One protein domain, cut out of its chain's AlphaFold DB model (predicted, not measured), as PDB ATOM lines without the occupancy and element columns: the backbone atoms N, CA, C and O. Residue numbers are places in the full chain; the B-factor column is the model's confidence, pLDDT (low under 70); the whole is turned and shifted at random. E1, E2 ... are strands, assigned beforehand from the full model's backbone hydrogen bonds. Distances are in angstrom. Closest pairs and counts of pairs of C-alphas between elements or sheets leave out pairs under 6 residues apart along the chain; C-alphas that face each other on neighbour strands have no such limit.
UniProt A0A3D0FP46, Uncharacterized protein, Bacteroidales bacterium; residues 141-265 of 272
ATOM      1  N   ASN A 141     105.956 117.038 178.216       95.75
ATOM      2  CA  ASN A 141     105.957 118.209 177.355       95.75
ATOM      3  C   ASN A 141     105.886 117.818 175.874       95.75
ATOM      4  O   ASN A 141     106.157 116.674 175.489       95.75
ATOM      5  N   MET A 142     105.516 118.787 175.050       96.50
ATOM      6  CA  MET A 142     105.637 118.737 173.596       96.50
ATOM      7  C   MET A 142     106.529 119.877 173.122       96.50
ATOM      8  O   MET A 142     106.802 120.808 173.875       96.50
ATOM      9  N   THR A 143     106.980 119.804 171.877       97.88
ATOM     10  CA  THR A 143     107.884 120.807 171.307       97.88
ATOM     11  C   THR A 143     107.304 121.389 170.030       97.88
ATOM     12  O   THR A 143     106.688 120.671 169.239       97.88
ATOM     13  N   ILE A 144     107.474 122.693 169.835       97.38
ATOM     14  CA  ILE A 144     107.082 123.382 168.606       97.38
ATOM     15  C   ILE A 144     108.219 124.306 168.177       97.38
ATOM     16  O   ILE A 144     108.745 125.054 169.000       97.38
ATOM     17  N   ILE A 145     108.560 124.281 166.890       96.19
ATOM     18  CA  ILE A 145     109.320 125.342 166.227       96.19
ATOM     19  C   ILE A 145     108.308 126.216 165.491       96.19
ATOM     20  O   ILE A 145     107.644 125.757 164.558       96.19
ATOM     21  N   ALA A 146     108.151 127.461 165.937       94.50
ATOM     22  CA  ALA A 146     107.171 128.389 165.382       94.50
ATOM     23  C   ALA A 146     107.792 129.718 164.959       94.50
ATOM     24  O   ALA A 146     108.876 130.097 165.407       94.50
ATOM     25  N   ARG A 147     107.062 130.448 164.118       91.50
ATOM     26  CA  ARG A 147     107.373 131.818 163.706       91.50
ATOM     27  C   ARG A 147     106.106 132.641 163.598       91.50
ATOM     28  O   ARG A 147     105.080 132.121 163.174       91.50
ATOM     29  N   ILE A 148     106.197 133.929 163.908       89.44
ATOM     30  CA  ILE A 148     105.125 134.879 163.612       89.44
ATOM     31  C   ILE A 148     105.287 135.356 162.162       89.44
ATOM     32  O   ILE A 148     106.356 135.811 161.753       89.44
ATOM     33  N   LYS A 149     104.243 135.192 161.349       85.31
ATOM     34  CA  LYS A 149     104.238 135.551 159.929       85.31
ATOM     35  C   LYS A 149     104.165 137.064 159.754       85.31
ATOM     36  O   LYS A 149     103.379 137.738 160.407       85.31
ATOM     37  N   GLY A 150     104.929 137.576 158.790       72.00
ATOM     38  CA  GLY A 150     104.931 138.997 158.432       72.00
ATOM     39  C   GLY A 150     105.779 139.876 159.351       72.00
ATOM     40  O   GLY A 150     105.909 141.065 159.081       72.00
ATOM     41  N   GLU A 151     106.392 139.307 160.389       65.75
ATOM     42  CA  GLU A 151     107.219 140.049 161.332       65.75
ATOM     43  C   GLU A 151     108.710 139.882 161.016       65.75
ATOM     44  O   GLU A 151     109.216 138.768 160.861       65.75
ATOM     45  N   THR A 152     109.428 141.004 160.920       53.47
ATOM     46  CA  THR A 152     110.880 141.025 160.664       53.47
ATOM     47  C   THR A 152     111.721 141.095 161.943       53.47
ATOM     48  O   THR A 152     112.941 141.147 161.857       53.47
ATOM     49  N   ALA A 153     111.101 141.098 163.127       49.91
ATOM     50  CA  ALA A 153     111.753 140.893 164.421       49.91
ATOM     51  C   ALA A 153     110.679 140.831 165.511       49.91
ATOM     52  O   ALA A 153     110.326 141.858 166.090       49.91
ATOM     53  N   ALA A 154     110.173 139.638 165.801       57.09
ATOM     54  CA  ALA A 154     109.295 139.464 166.944       57.09
ATOM     55  C   ALA A 154     110.158 139.514 168.212       57.09
ATOM     56  O   ALA A 154     110.962 138.622 168.455       57.09
ATOM     57  N   LYS A 155     110.097 140.613 168.969       70.25
ATOM     58  CA  LYS A 155     110.812 140.746 170.256       70.25
ATOM     59  C   LYS A 155     109.942 140.381 171.453       70.25
ATOM     60  O   LYS A 155     110.445 140.332 172.571       70.25
ATOM     61  N   GLU A 156     108.654 140.161 171.224       84.38
ATOM     62  CA  GLU A 156     107.713 139.842 172.286       84.38
ATOM     63  C   GLU A 156     107.773 138.361 172.640       84.38
ATOM     64  O   GLU A 156     107.966 137.491 171.782       84.38
ATOM     65  N   LYS A 157     107.551 138.080 173.920       89.81
ATOM     66  CA  LYS A 157     107.330 136.719 174.397       89.81
ATOM     67  C   LYS A 157     105.997 136.196 173.887       89.81
ATOM     68  O   LYS A 157     105.041 136.957 173.725       89.81
ATOM     69  N   ILE A 158     105.912 134.883 173.717       91.38
ATOM     70  CA  ILE A 158     104.649 134.189 173.475       91.38
ATOM     71  C   ILE A 158     104.278 133.399 174.723       91.38
ATOM     72  O   ILE A 158     105.008 132.514 175.159       91.38
ATOM     73  N   TYR A 159     103.102 133.685 175.262       92.44
ATOM     74  CA  TYR A 159     102.459 132.904 176.303       92.44
ATOM     75  C   TYR A 159     101.580 131.843 175.650       92.44
ATOM     76  O   TYR A 159     100.720 132.158 174.819       92.44
ATOM     77  N   VAL A 160     101.775 130.586 176.039       93.88
ATOM     78  CA  VAL A 160     100.984 129.462 175.537       93.88
ATOM     79  C   VAL A 160     100.115 128.908 176.643       93.88
ATOM     80  O   VAL A 160     100.599 128.611 177.732       93.88
ATOM     81  N   TYR A 161      98.839 128.706 176.340       92.62
ATOM     82  CA  TYR A 161      97.873 128.133 177.265       92.62
ATOM     83  C   TYR A 161      97.297 126.834 176.727       92.62
ATOM     84  O   TYR A 161      96.861 126.775 175.577       92.62
ATOM     85  N   ALA A 162      97.219 125.829 177.593       91.81
ATOM     86  CA  ALA A 162      96.387 124.650 177.408       91.81
ATOM     87  C   ALA A 162      95.128 124.861 178.258       91.81
ATOM     88  O   ALA A 162      95.216 125.025 179.472       91.81
ATOM     89  N   GLY A 163      93.946 124.967 177.643       87.19
ATOM     90  CA  GLY A 163      92.757 125.400 178.394       87.19
ATOM     91  C   GLY A 163      92.953 126.795 179.016       87.19
ATOM     92  O   GLY A 163      93.205 127.755 178.286       87.19
ATOM     93  N   SER A 164      92.822 126.895 180.344       84.38
ATOM     94  CA  SER A 164      93.083 128.109 181.141       84.38
ATOM     95  C   SER A 164      94.437 128.098 181.868       84.38
ATOM     96  O   SER A 164      94.748 129.058 182.573       84.38
ATOM     97  N   GLU A 165      95.224 127.027 181.748       88.62
ATOM     98  CA  GLU A 165      96.517 126.898 182.430       88.62
ATOM     99  C   GLU A 165      97.645 127.390 181.529       88.62
ATOM    100  O   GLU A 165      97.712 127.033 180.349       88.62
ATOM    101  N   LEU A 166      98.531 128.213 182.096       91.50
ATOM    102  CA  LEU A 166      99.762 128.605 181.425       91.50
ATOM    103  C   LEU A 166     100.638 127.360 181.260       91.50
ATOM    104  O   LEU A 166     100.902 126.641 182.222       91.50
ATOM    105  N   ALA A 167     101.056 127.098 180.028       93.50
ATOM    106  CA  ALA A 167     101.781 125.895 179.647       93.50
ATOM    107  C   ALA A 167     103.199 126.191 179.135       93.50
ATOM    108  O   ALA A 167     104.044 125.300 179.183       93.50
ATOM    109  N   GLU A 168     103.461 127.412 178.658       94.12
ATOM    110  CA  GLU A 168     104.797 127.868 178.262       94.12
ATOM    111  C   GLU A 168     104.891 129.397 178.217       94.12
ATOM    112  O   GLU A 168     103.903 130.077 177.919       94.12
ATOM    113  N   ILE A 169     106.097 129.922 178.443       93.06
ATOM    114  CA  ILE A 169     106.484 131.289 178.071       93.06
ATOM    115  C   ILE A 169     107.703 131.189 177.152       93.06
ATOM    116  O   ILE A 169     108.790 130.843 177.604       93.06
ATOM    117  N   ALA A 170     107.523 131.481 175.866       92.56
ATOM    118  CA  ALA A 170     108.569 131.369 174.860       92.56
ATOM    119  C   ALA A 170     109.196 132.733 174.560       92.56
ATOM    120  O   ALA A 170     108.505 133.674 174.162       92.56
ATOM    121  N   GLU A 171     110.514 132.813 174.710       91.38
ATOM    122  CA  GLU A 171     111.325 133.954 174.281       91.38
ATOM    123  C   GLU A 171     111.643 133.850 172.776       91.38
ATOM    124  O   GLU A 171     111.809 132.737 172.256       91.38
ATOM    125  N   PRO A 172     111.767 134.982 172.066       91.12
ATOM    126  CA  PRO A 172     112.212 134.989 170.680       91.12
ATOM    127  C   PRO A 172     113.695 134.620 170.566       91.12
ATOM    128  O   PRO A 172     114.543 135.110 171.313       91.12
ATOM    129  N   VAL A 173     114.027 133.798 169.574       89.31
ATOM    130  CA  VAL A 173     115.394 133.361 169.277       89.31
ATOM    131  C   VAL A 173     115.744 133.737 167.843       89.31
ATOM    132  O   VAL A 173     115.061 133.343 166.898       89.31
ATOM    133  N   THR A 174     116.833 134.480 167.666       86.12
ATOM    134  CA  THR A 174     117.445 134.710 166.351       86.12
ATOM    135  C   THR A 174     118.629 133.767 166.202       86.12
ATOM    136  O   THR A 174     119.564 133.815 167.003       86.12
ATOM    137  N   LEU A 175     118.585 132.902 165.192       82.94
ATOM    138  CA  LEU A 175     119.686 131.992 164.890       82.94
ATOM    139  C   LEU A 175     120.818 132.734 164.168       82.94
ATOM    140  O   LEU A 175     120.610 133.742 163.488       82.94
ATOM    141  N   ASN A 176     122.047 132.251 164.342       72.12
ATOM    142  CA  ASN A 176     123.235 132.915 163.814       72.12
ATOM    143  C   ASN A 176     123.204 132.988 162.282       72.12
ATOM    144  O   ASN A 176     123.283 131.968 161.606       72.12
ATOM    145  N   GLY A 177     123.191 134.208 161.742       67.69
ATOM    146  CA  GLY A 177     123.176 134.446 160.296       67.69
ATOM    147  C   GLY A 177     121.776 134.493 159.682       67.69
ATOM    148  O   GLY A 177     121.657 134.801 158.498       67.69
ATOM    149  N   GLU A 178     120.725 134.273 160.473       70.00
ATOM    150  CA  GLU A 178     119.345 134.399 160.018       70.00
ATOM    151  C   GLU A 178     118.752 135.756 160.413       70.00
ATOM    152  O   GLU A 178     118.915 136.235 161.532       70.00
ATOM    153  N   GLN A 179     118.014 136.381 159.493       73.50
ATOM    154  CA  GLN A 179     117.206 137.577 159.791       73.50
ATOM    155  C   GLN A 179     115.846 137.223 160.406       73.50
ATOM    156  O   GLN A 179     114.985 138.080 160.587       73.50
ATOM    157  N   GLN A 180     115.625 135.937 160.659       78.38
ATOM    158  CA  GLN A 180     114.346 135.378 161.040       78.38
ATOM    159  C   GLN A 180     114.337 135.090 162.539       78.38
ATOM    160  O   GLN A 180     115.306 134.577 163.097       78.38
ATOM    161  N   THR A 181     113.230 135.433 163.192       88.19
ATOM    162  CA  THR A 181     112.980 135.058 164.584       88.19
ATOM    163  C   THR A 181     112.201 133.754 164.629       88.19
ATOM    164  O   THR A 181     111.181 133.625 163.945       88.19
ATOM    165  N   TYR A 182     112.661 132.834 165.470       91.94
ATOM    166  CA  TYR A 182     111.995 131.587 165.819       91.94
ATOM    167  C   TYR A 182     111.575 131.594 167.279       91.94
ATOM    168  O   TYR A 182     112.169 132.261 168.123       91.94
ATOM    169  N   TYR A 183     110.579 130.774 167.571       94.25
ATOM    170  CA  TYR A 183     110.159 130.434 168.915       94.25
ATOM    171  C   TYR A 183     110.305 128.930 169.095       94.25
ATOM    172  O   TYR A 183     109.683 128.147 168.375       94.25
ATOM    173  N   PHE A 184     111.136 128.540 170.057       96.38
ATOM    174  CA  PHE A 184     111.323 127.153 170.472       96.38
ATOM    175  C   PHE A 184     110.477 126.921 171.721       96.38
ATOM    176  O   PHE A 184     110.897 127.235 172.832       96.38
ATOM    177  N   LEU A 185     109.260 126.415 171.532       96.75
ATOM    178  CA  LEU A 185     108.289 126.245 172.612       96.75
ATOM    179  C   LEU A 185     108.384 124.840 173.210       96.75
ATOM    180  O   LEU A 185     108.203 123.863 172.478       96.75
ATOM    181  N   THR A 186     108.588 124.732 174.525       97.06
ATOM    182  CA  THR A 186     108.537 123.462 175.270       97.06
ATOM    183  C   THR A 186     107.298 123.431 176.157       97.06
ATOM    184  O   THR A 186     107.329 123.702 177.354       97.06
ATOM    185  N   ILE A 187     106.165 123.083 175.557       96.38
ATOM    186  CA  ILE A 187     104.852 123.233 176.182       96.38
ATOM    187  C   ILE A 187     104.621 122.118 177.196       96.38
ATOM    188  O   ILE A 187     104.597 120.940 176.832       96.38
ATOM    189  N   GLN A 188     104.422 122.492 178.457       95.31
ATOM    190  CA  GLN A 188     104.245 121.596 179.599       95.31
ATOM    191  C   GLN A 188     102.767 121.570 180.025       95.31
ATOM    192  O   GLN A 188     102.214 122.586 180.439       95.31
ATOM    193  N   SER A 189     102.107 120.412 179.930       93.50
ATOM    194  CA  SER A 189     100.701 120.257 180.331       93.50
ATOM    195  C   SER A 189     100.355 118.796 180.626       93.50
ATOM    196  O   SER A 189     101.052 117.885 180.192       93.50
ATOM    197  N   ASN A 190      99.241 118.571 181.324       91.25
ATOM    198  CA  ASN A 190      98.604 117.256 181.452       91.25
ATOM    199  C   ASN A 190      97.256 117.182 180.702       91.25
ATOM    200  O   ASN A 190      96.601 116.141 180.704       91.25
ATOM    201  N   MET A 191      96.820 118.268 180.051       90.94
ATOM    202  CA  MET A 191      95.534 118.341 179.347       90.94
ATOM    203  C   MET A 191      95.648 117.835 177.905       90.94
ATOM    204  O   MET A 191      95.630 118.612 176.946       90.94
ATOM    205  N   ILE A 192      95.766 116.516 177.750       92.81
ATOM    206  CA  ILE A 192      95.830 115.841 176.443       92.81
ATOM    207  C   ILE A 192      94.615 116.218 175.585       92.81
ATOM    208  O   ILE A 192      93.474 116.155 176.036       92.81
ATOM    209  N   GLY A 193      94.868 116.611 174.335       90.81
ATOM    210  CA  GLY A 193      93.839 116.993 173.368       90.81
ATOM    211  C   GLY A 193      93.312 118.423 173.515       90.81
ATOM    212  O   GLY A 193      92.517 118.848 172.678       90.81
ATOM    213  N   SER A 194      93.745 119.185 174.525       91.50
ATOM    214  CA  SER A 194      93.340 120.588 174.653       91.50
ATOM    215  C   SER A 194      93.961 121.454 173.558       91.50
ATOM    216  O   SER A 194      95.153 121.360 173.273       91.50
ATOM    217  N   GLU A 195      93.149 122.313 172.942       92.06
ATOM    218  CA  GLU A 195      93.625 123.312 171.984       92.06
ATOM    219  C   GLU A 195      94.554 124.320 172.670       92.06
ATOM    220  O   GLU A 195      94.208 124.895 173.712       92.06
ATOM    221  N   LEU A 196      95.712 124.548 172.048       93.44
ATOM    222  CA  LEU A 196      96.686 125.533 172.484       93.44
ATOM    223  C   LEU A 196      96.273 126.941 172.048       93.44
ATOM    224  O   LEU A 196      95.893 127.172 170.900       93.44
ATOM    225  N   ARG A 197      96.393 127.902 172.965       91.56
ATOM    226  CA  ARG A 197      96.186 129.332 172.692       91.56
ATOM    227  C   ARG A 197      97.507 130.068 172.810       91.56
ATOM    228  O   ARG A 197      98.185 129.928 173.822       91.56
ATOM    229  N   PHE A 198      97.820 130.871 171.802       91.25
ATOM    230  CA  PHE A 198      99.050 131.648 171.709       91.25
ATOM    231  C   PHE A 198      98.715 133.130 171.855       91.25
ATOM    232  O   PHE A 198      97.830 133.649 171.167       91.25
ATOM    233  N   ILE A 199      99.393 133.794 172.779       88.75
ATOM    234  CA  ILE A 199      99.149 135.188 173.138       88.75
ATOM    235  C   ILE A 199     100.503 135.885 173.225       88.75
ATOM    236  O   ILE A 199     101.388 135.389 173.918       88.75
ATOM    237  N   THR A 200     100.681 137.016 172.547       87.69
ATOM    238  CA  THR A 200     101.917 137.803 172.687       87.69
ATOM    239  C   THR A 200     101.936 138.582 174.002       87.69
ATOM    240  O   THR A 200     100.891 138.826 174.608       87.69
ATOM    241  N   GLU A 201     103.117 139.010 174.446       83.88
ATOM    242  CA  GLU A 201     103.276 139.904 175.600       83.88
ATOM    243  C   GLU A 201     102.437 141.191 175.467       83.88
ATOM    244  O   GLU A 201     101.824 141.629 176.442       83.88
ATOM    245  N   GLY A 202     102.325 141.742 174.250       79.44
ATOM    246  CA  GLY A 202     101.475 142.892 173.932       79.44
ATOM    247  C   GLY A 202      99.970 142.602 173.921       79.44
ATOM    248  O   GLY A 202      99.163 143.529 173.823       79.44
ATOM    249  N   GLY A 203      99.564 141.337 174.053       80.00
ATOM    250  CA  GLY A 203      98.160 140.960 174.079       80.00
ATOM    251  C   GLY A 203      97.542 140.668 172.714       80.00
ATOM    252  O   GLY A 203      96.331 140.779 172.507       80.00
ATOM    253  N   THR A 204      98.337 140.269 171.741       83.56
ATOM    254  CA  THR A 204      97.786 139.857 170.454       83.56
ATOM    255  C   THR A 204      97.475 138.370 170.487       83.56
ATOM    256  O   THR A 204      98.308 137.561 170.901       83.56
ATOM    257  N   ARG A 205      96.262 137.985 170.065       86.19
ATOM    258  CA  ARG A 205      95.913 136.570 169.918       86.19
ATOM    259  C   ARG A 205      96.439 136.054 168.585       86.19
ATOM    260  O   ARG A 205      95.969 136.465 167.525       86.19
ATOM    261  N   LEU A 206      97.349 135.092 168.659       88.12
ATOM    262  CA  LEU A 206      97.882 134.412 167.489       88.12
ATOM    263  C   LEU A 206      97.072 133.146 167.187       88.12
ATOM    264  O   LEU A 206      96.612 132.440 168.092       88.12
ATOM    265  N   VAL A 207      96.919 132.843 165.903       88.69
ATOM    266  CA  VAL A 207      96.341 131.589 165.404       88.69
ATOM    267  C   VAL A 207      97.332 130.900 164.479       88.69
ATOM    268  O   VAL A 207      98.151 131.554 163.838       88.69
ATOM    269  N   VAL A 208      97.285 129.572 164.417       89.44
ATOM    270  CA  VAL A 208      98.145 128.818 163.502       89.44
ATOM    271  C   VAL A 208      97.564 128.929 162.095       89.44
ATOM    272  O   VAL A 208      96.395 128.610 161.864       89.44
ATOM    273  N   GLU A 209      98.381 129.388 161.151       84.06
ATOM    274  CA  GLU A 209      98.017 129.433 159.743       84.06
ATOM    275  C   GLU A 209      97.826 127.996 159.221       84.06
ATOM    276  O   GLU A 209      98.714 127.152 159.386       84.06
ATOM    277  N   PRO A 210      96.668 127.669 158.620       69.50
ATOM    278  CA  PRO A 210      96.438 126.340 158.078       69.50
ATOM    279  C   PRO A 210      97.408 126.060 156.924       69.50
ATOM    280  O   PRO A 210      97.518 126.840 155.982       69.50
ATOM    281  N   VAL A 211      98.065 124.897 156.971       58.00
ATOM    282  CA  VAL A 211      99.065 124.475 155.970       58.00
ATOM    283  C   VAL A 211      98.446 124.233 154.583       58.00
ATOM    284  O   VAL A 211      99.156 124.181 153.591       58.00
ATOM    285  N   ASN A 212      97.120 124.175 154.472       52.56
ATOM    286  CA  ASN A 212      96.385 124.205 153.211       52.56
ATOM    287  C   ASN A 212      95.080 124.960 153.470       52.56
ATOM    288  O   ASN A 212      94.429 124.655 154.462       52.56
ATOM    289  N   GLN A 213      94.706 125.911 152.608       43.09
ATOM    290  CA  GLN A 213      93.618 126.909 152.733       43.09
ATOM    291  C   GLN A 213      92.178 126.371 152.981       43.09
ATOM    292  O   GLN A 213      91.198 127.047 152.673       43.09
ATOM    293  N   ALA A 214      91.999 125.168 153.527       36.38
ATOM    294  CA  ALA A 214      90.729 124.714 154.066       36.38
ATOM    295  C   ALA A 214      90.348 125.601 155.260       36.38
ATOM    296  O   ALA A 214      91.015 125.625 156.292       36.38
ATOM    297  N   VAL A 215      89.271 126.361 155.074       36.78
ATOM    298  CA  VAL A 215      88.673 127.261 156.058       36.78
ATOM    299  C   VAL A 215      88.279 126.463 157.303       36.78
ATOM    300  O   VAL A 215      87.246 125.805 157.354       36.78
ATOM    301  N   GLY A 216      89.140 126.520 158.310       42.12
ATOM    302  CA  GLY A 216      88.956 125.926 159.623       42.12
ATOM    303  C   GLY A 216      90.175 126.281 160.457       42.12
ATOM    304  O   GLY A 216      91.299 126.109 159.998       42.12
ATOM    305  N   LYS A 217      89.961 126.845 161.649       50.62
ATOM    306  CA  LYS A 217      91.025 127.185 162.601       50.62
ATOM    307  C   LYS A 217      91.927 125.959 162.773       50.62
ATOM    308  O   LYS A 217      91.491 124.975 163.367       50.62
ATOM    309  N   SER A 218      93.138 125.985 162.215       57.00
ATOM    310  CA  SER A 218      94.103 124.921 162.473       57.00
ATOM    311  C   SER A 218      94.550 125.127 163.908       57.00
ATOM    312  O   SER A 218      95.190 126.120 164.231       57.00
ATOM    313  N   ALA A 219      94.094 124.266 164.800       75.25
ATOM    314  CA  ALA A 219      94.398 124.362 166.209       75.25
ATOM    315  C   ALA A 219      95.338 123.214 166.553       75.25
ATOM    316  O   ALA A 219      95.005 122.047 166.343       75.25
ATOM    317  N   ILE A 220      96.533 123.534 167.049       90.19
ATOM    318  CA  ILE A 220      97.432 122.506 167.567       90.19
ATOM    319  C   ILE A 220      96.896 122.112 168.938       90.19
ATOM    320  O   ILE A 220      96.774 122.950 169.831       90.19
ATOM    321  N   ALA A 221      96.546 120.840 169.089       93.06
ATOM    322  CA  ALA A 221      96.164 120.274 170.370       93.06
ATOM    323  C   ALA A 221      97.401 119.765 171.115       93.06
ATOM    324  O   ALA A 221      98.321 119.222 170.500       93.06
ATOM    325  N   TYR A 222      97.400 119.885 172.441       95.06
ATOM    326  CA  TYR A 222      98.457 119.326 173.272       95.06
ATOM    327  C   TYR A 222      98.502 117.798 173.140       95.06
ATOM    328  O   TYR A 222      97.504 117.114 173.388       95.06
ATOM    329  N   GLN A 223      99.667 117.262 172.780       95.56
ATOM    330  CA  GLN A 223      99.927 115.825 172.706       95.56
ATOM    331  C   GLN A 223     101.279 115.516 173.359       95.56
ATOM    332  O   GLN A 223     102.293 116.067 172.931       95.56
ATOM    333  N   PRO A 224     101.340 114.642 174.382       95.50
ATOM    334  CA  PRO A 224     102.593 114.315 175.048       95.50
ATOM    335  C   PRO A 224     103.670 113.863 174.064       95.50
ATOM    336  O   PRO A 224     103.441 112.990 173.228       95.50
ATOM    337  N   ASN A 225     104.866 114.433 174.195       95.56
ATOM    338  CA  ASN A 225     106.032 114.097 173.386       95.56
ATOM    339  C   ASN A 225     105.870 114.318 171.871       95.56
ATOM    340  O   ASN A 225     106.703 113.837 171.102       95.56
ATOM    341  N   SER A 226     104.863 115.063 171.411       95.75
ATOM    342  CA  SER A 226     104.822 115.463 170.006       95.75
ATOM    343  C   SER A 226     105.862 116.551 169.701       95.75
ATOM    344  O   SER A 226     106.349 117.268 170.585       95.75
ATOM    345  N   HIS A 227     106.230 116.639 168.426       95.19
ATOM    346  CA  HIS A 227     107.093 117.677 167.873       95.19
ATOM    347  C   HIS A 227     106.418 118.250 166.625       95.19
ATOM    348  O   HIS A 227     105.960 117.474 165.784       95.19
ATOM    349  N   HIS A 228     106.332 119.577 166.515       95.12
ATOM    350  CA  HIS A 228     105.696 120.262 165.387       95.12
ATOM    351  C   HIS A 228     106.595 121.352 164.804       95.12
ATOM    352  O   HIS A 228     107.205 122.121 165.544       95.12
ATOM    353  N   GLY A 229     106.579 121.467 163.476       93.81
ATOM    354  CA  GLY A 229     107.415 122.405 162.730       93.81
ATOM    355  C   GLY A 229     108.863 121.933 162.596       93.81
ATOM    356  O   GLY A 229     109.324 121.080 163.348       93.81
ATOM    357  N   THR A 230     109.562 122.499 161.621       94.06
ATOM    358  CA  THR A 230     111.025 122.438 161.489       94.06
ATOM    359  C   THR A 230     111.573 123.858 161.346       94.06
ATOM    360  O   THR A 230     110.796 124.814 161.368       94.06
ATOM    361  N   LEU A 231     112.887 124.039 161.211       91.38
ATOM    362  CA  LEU A 231     113.432 125.367 160.895       91.38
ATOM    363  C   LEU A 231     113.071 125.804 159.471       91.38
ATOM    364  O   LEU A 231     112.786 126.971 159.224       91.38
ATOM    365  N   GLU A 232     112.989 124.846 158.557       89.31
ATOM    366  CA  GLU A 232     112.687 125.054 157.144       89.31
ATOM    367  C   GLU A 232     111.178 125.217 156.898       89.31
ATOM    368  O   GLU A 232     110.752 125.977 156.029       89.31
ATOM    369  N   ALA A 233     110.358 124.534 157.701       90.94
ATOM    370  CA  ALA A 233     108.901 124.599 157.680       90.94
ATOM    371  C   ALA A 233     108.342 124.804 159.104       90.94
ATOM    372  O   ALA A 233     107.717 123.900 159.675       90.94
ATOM    373  N   PRO A 234     108.568 125.981 159.713       92.75
ATOM    374  CA  PRO A 234     108.096 126.261 161.058       92.75
ATOM    375  C   PRO A 234     106.581 126.438 161.079       92.75
ATOM    376  O   PRO A 234     105.952 126.843 160.098       92.75
ATOM    377  N   VAL A 235     105.986 126.194 162.247       93.50
ATOM    378  CA  VAL A 235     104.579 126.516 162.486       93.50
ATOM    379  C   VAL A 235     104.390 128.023 162.330       93.50
ATOM    380  O   VAL A 235     104.940 128.813 163.095       93.50
ATOM    381  N   SER A 236     103.601 128.420 161.334       91.38
ATOM    382  CA  SER A 236     103.306 129.826 161.070       91.38
ATOM    383  C   SER A 236     102.177 130.303 161.979       91.38
ATOM    384  O   SER A 236     101.055 129.811 161.899       91.38
ATOM    385  N   LEU A 237     102.481 131.253 162.854       90.50
ATOM    386  CA  LEU A 237     101.540 131.957 163.712       90.50
ATOM    387  C   LEU A 237     101.179 133.287 163.050       90.50
ATOM    388  O   LEU A 237     102.060 134.042 162.649       90.50
ATOM    389  N   VAL A 238      99.894 133.586 162.923       88.56
ATOM    390  CA  VAL A 238      99.393 134.841 162.352       88.56
ATOM    391  C   VAL A 238      98.560 135.575 163.388       88.56
ATOM    392  O   VAL A 238      97.853 134.950 164.183       88.56
ATOM    393  N   ASP A 239      98.622 136.902 163.366       85.88
ATOM    394  CA  ASP A 239      97.660 137.723 164.090       85.88
ATOM    395  C   ASP A 239      96.260 137.488 163.502       85.88
ATOM    396  O   ASP A 239      96.044 137.618 162.295       85.88
ATOM    397  N   ASN A 240      95.305 137.120 164.356       77.88
ATOM    398  CA  ASN A 240      93.908 136.938 163.965       77.88
ATOM    399  C   ASN A 240      93.156 138.278 163.799       77.88
ATOM    400  O   ASN A 240      91.950 138.281 163.553       77.88
ATOM    401  N   GLY A 241      93.824 139.419 164.012       72.62
ATOM    402  CA  GLY A 241      93.223 140.755 164.056       72.62
ATOM    403  C   GLY A 241      92.301 140.965 165.261       72.62
ATOM    404  O   GLY A 241      91.613 141.981 165.360       72.62
ATOM    405  N   GLU A 242      92.256 139.998 166.180       69.44
ATOM    406  CA  GLU A 242      91.380 140.000 167.343       69.44
ATOM    407  C   GLU A 242      92.155 140.506 168.562       69.44
ATOM    408  O   GLU A 242      92.844 139.750 169.252       69.44
ATOM    409  N   SER A 243      92.006 141.797 168.864       67.25
ATOM    410  CA  SER A 243      92.366 142.307 170.186       67.25
ATOM    411  C   SER A 243      91.324 141.819 171.189       67.25
ATOM    412  O   SER A 243      90.160 142.218 171.146       67.25
ATOM    413  N   ILE A 244      91.721 140.929 172.096       67.50
ATOM    414  CA  ILE A 244      90.790 140.359 173.081       67.50
ATOM    415  C   ILE A 244      90.652 141.211 174.351       67.50
ATOM    416  O   ILE A 244      89.858 140.835 175.212       67.50
ATOM    417  N   GLY A 245      91.328 142.361 174.457       69.50
ATOM    418  CA  GLY A 245      91.231 143.324 175.566       69.50
ATOM    419  C   GLY A 245      92.584 143.937 175.941       69.50
ATOM    420  O   GLY A 245      93.567 143.744 175.232       69.50
ATOM    421  N   THR A 246      92.651 144.655 177.066       78.25
ATOM    422  CA  THR A 246      93.937 145.060 177.658       78.25
ATOM    423  C   THR A 246      94.502 143.890 178.444       78.25
ATOM    424  O   THR A 246      93.826 143.329 179.308       78.25
ATOM    425  N   TYR A 247      95.747 143.536 178.171       75.56
ATOM    426  CA  TYR A 247      96.395 142.412 178.822       75.56
ATOM    427  C   TYR A 247      97.129 142.865 180.066       75.56
ATOM    428  O   TYR A 247      97.777 143.912 180.087       75.56
ATOM    429  N   LYS A 248      97.011 142.064 181.122       79.75
ATOM    430  CA  LYS A 248      97.804 142.236 182.330       79.75
ATOM    431  C   LYS A 248      98.435 140.906 182.698       79.75
ATOM    432  O   LYS A 248      97.734 139.931 182.962       79.75
ATOM    433  N   ILE A 249      99.760 140.905 182.743       79.25
ATOM    434  CA  ILE A 249     100.544 139.806 183.291       79.25
ATOM    435  C   ILE A 249     100.549 139.975 184.814       79.25
ATOM    436  O   ILE A 249     100.848 141.049 185.341       79.25
ATOM    437  N   LEU A 250     100.112 138.937 185.518       77.31
ATOM    438  CA  LEU A 250     100.134 138.859 186.973       77.31
ATOM    439  C   LEU A 250     101.534 138.458 187.464       77.31
ATOM    440  O   LEU A 250     102.351 137.962 186.696       77.31
ATOM    441  N   GLU A 251     101.801 138.621 188.762       68.69
ATOM    442  CA  GLU A 251     103.106 138.290 189.368       68.69
ATOM    443  C   GLU A 251     103.506 136.811 189.205       68.69
ATOM    444  O   GLU A 251     104.688 136.486 189.214       68.69
ATOM    445  N   ASN A 252     102.540 135.909 189.002       71.31
ATOM    446  CA  ASN A 252     102.766 134.487 188.721       71.31
ATOM    447  C   ASN A 252     102.839 134.164 187.214       71.31
ATOM    448  O   ASN A 252     102.625 133.017 186.825       71.31
ATOM    449  N   ASN A 253     103.062 135.169 186.363       73.25
ATOM    450  CA  ASN A 253     103.055 135.090 184.901       73.25
ATOM    451  C   ASN A 253     101.721 134.681 184.255       73.25
ATOM    452  O   ASN A 253     101.650 134.582 183.030       73.25
ATOM    453  N   HIS A 254     100.645 134.493 185.030       75.75
ATOM    454  CA  HIS A 254      99.326 134.300 184.441       75.75
ATOM    455  C   HIS A 254      98.866 135.576 183.754       75.75
ATOM    456  O   HIS A 254      98.942 136.678 184.297       75.75
ATOM    457  N   VAL A 255      98.315 135.401 182.568       77.38
ATOM    458  CA  VAL A 255      97.725 136.473 181.793       77.38
ATOM    459  C   VAL A 255      96.246 136.547 182.126       77.38
ATOM    460  O   VAL A 255      95.520 135.554 182.058       77.38
ATOM    461  N   ILE A 256      95.797 137.752 182.459       83.50
ATOM    462  CA  ILE A 256      94.378 138.086 182.500       83.50
ATOM    463  C   ILE A 256      94.064 139.132 181.441       83.50
ATOM    464  O   ILE A 256      94.888 139.979 181.089       83.50
ATOM    465  N   ILE A 257      92.830 139.076 180.970       82.06
ATOM    466  CA  ILE A 257      92.283 139.992 179.986       82.06
ATOM    467  C   ILE A 257      91.350 140.953 180.715       82.06
ATOM    468  O   ILE A 257      90.443 140.539 181.441       82.06
ATOM    469  N   ILE A 258      91.558 142.248 180.517       82.25
ATOM    470  CA  ILE A 258      90.732 143.313 181.077       82.25
ATOM    471  C   ILE A 258      89.869 143.895 179.957       82.25
ATOM    472  O   ILE A 258      90.374 144.308 178.911       82.25
ATOM    473  N   ARG A 259      88.553 143.937 180.185       83.56
ATOM    474  CA  ARG A 259      87.572 144.572 179.291       83.56
ATOM    475  C   ARG A 259      86.736 145.546 180.113       83.56
ATOM    476  O   ARG A 259      85.900 145.131 180.913       83.56
ATOM    477  N   GLY A 260      86.992 146.845 179.963       84.50
ATOM    478  CA  GLY A 260      86.412 147.860 180.847       84.50
ATOM    479  C   GLY A 260      86.816 147.617 182.307       84.50
ATOM    480  O   GLY A 260      88.003 147.554 182.612       84.50
ATOM    481  N   ASN A 261      85.833 147.431 183.193       83.56
ATOM    482  CA  ASN A 261      86.056 147.156 184.622       83.56
ATOM    483  C   ASN A 261      86.045 145.656 184.972       83.56
ATOM    484  O   ASN A 261      86.100 145.293 186.147       83.56
ATOM    485  N   GLU A 262      85.940 144.776 183.979       87.75
ATOM    486  CA  GLU A 262      85.802 143.337 184.182       87.75
ATOM    487  C   GLU A 262      87.092 142.587 183.838       87.75
ATOM    488  O   GLU A 262      87.846 142.979 182.944       87.75
ATOM    489  N   ARG A 263      87.335 141.486 184.559       87.19
ATOM    490  CA  ARG A 263      88.499 140.611 184.381       87.19
ATOM    491  C   ARG A 263      88.059 139.273 183.810       87.19
ATOM    492  O   ARG A 263      87.057 138.709 184.246       87.19
ATOM    493  N   TYR A 264      88.838 138.757 182.877       85.56
ATOM    494  CA  TYR A 264      88.599 137.506 182.179       85.56
ATOM    495  C   TYR A 264      89.884 136.682 182.158       85.56
ATOM    496  O   TYR A 264      90.983 137.241 182.127       85.56
ATOM    497  N   ASP A 265      89.757 135.360 182.170       84.94
ATOM    498  CA  ASP A 265      90.873 134.492 181.806       84.94
ATOM    499  C   ASP A 265      91.075 134.464 180.282       84.94
ATOM    500  O   ASP A 265      90.268 134.984 179.505       84.94
TER     501      ASP A 265
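What this domain is: This is residues 141 to 265 of the 272 residues of an uncharacterized protein of Bacteroidales bacterium (UniProt A0A3D0FP46). Eight strands, E1 to E8, make one strongly twisted sheet that curls round into a small, nearly closed barrel, with E3 folding back beside E5; a separate little three-stranded sheet, E9 to E11, sits beyond it at one end of the long axis. The long loop of residues 209 to 234 swings away from the barrel round residue 213 and comes back along E1. The printed part has 125 residues with no named helix and eleven named strands, E1 to E11 in order along the chain. The large sheet has the order E3 E2 E6 E7 E8 E1 E5 E4 and is mixed, the small one E9 E10 E11 and antiparallel; the class is all strand, though under half of the residues, 61 of 125, are in named strands. The whole is compact, with a radius of gyration of the C-alphas of 14.3 A and spans of 44 by 32 by 32 A.

How they stand to each other: E1, residues 141 to 148, bends by 51 degrees at residue 145. It is the antiparallel neighbour of E5, residues 181 to 188, with N 144 and O 185 within hydrogen-bond range at 3.0 A, and the parallel neighbour of E8, residues 235 to 243, with N 237 and O 147 at 2.8 A. This pairing is staggered: E1 pairs with E5 over residues 141 to 146 and with E8 over 146 to 148. E2, residues 158 to 162, and E3, residues 165 to 170, form a hairpin, with N 160 and O 168 at 2.9 A. E3 runs on into E4, residues 172 to 174, at 23 degrees, and E4 and E5 form a hairpin, with N 173 and O 182 at 2.8 A. E6, residues 196 to 200, is the antiparallel neighbour of E2, with N 161 and O 197 at 2.9 A. E6, E7, residues 204 to 208, and E8 are a meander, each strand the antiparallel neighbour of the one before, with N 206 and O 198 at 2.9 A and N 238 and O 207 at 2.8 A. It is a folded sheet, bent back on itself into two leaves: E3 E2 E6 E7 E8 face E5 E4, with E1 as the hinge. The closest C-alphas of E3 and E5 are those of Ala 167 and Gln 188, 5.0 A apart. E9, residues 246 to 249, E10, residues 255 to 259, and E11, residues 262 to 264, are a second meander, with N 248 and O 256 at 3.0 A and N 257 and O 264 at 2.8 A. E8 and E9 are apart.

Where its parts are: E1 begins at C-alpha 141, (105.957, 118.209, 177.355), and is 21.6 A long; E5 is 22.0 A and E8 21.4 A. C-alpha 243, at (92.366, 142.307, 170.186), ends E8, and C-alpha 264, at (88.599, 137.506, 182.179), ends E11.

The domain as a whole: The C-alphas farthest apart are those of Gly 177 and Asn 261, 46.2 A. The printed part has no cut, and the one long link is E7 to E8, 26 residues. The mean pLDDT of the printed part is 83.1; 19 residues are under 70, among them 151 to 154, 210 to 218 and 242 to 245.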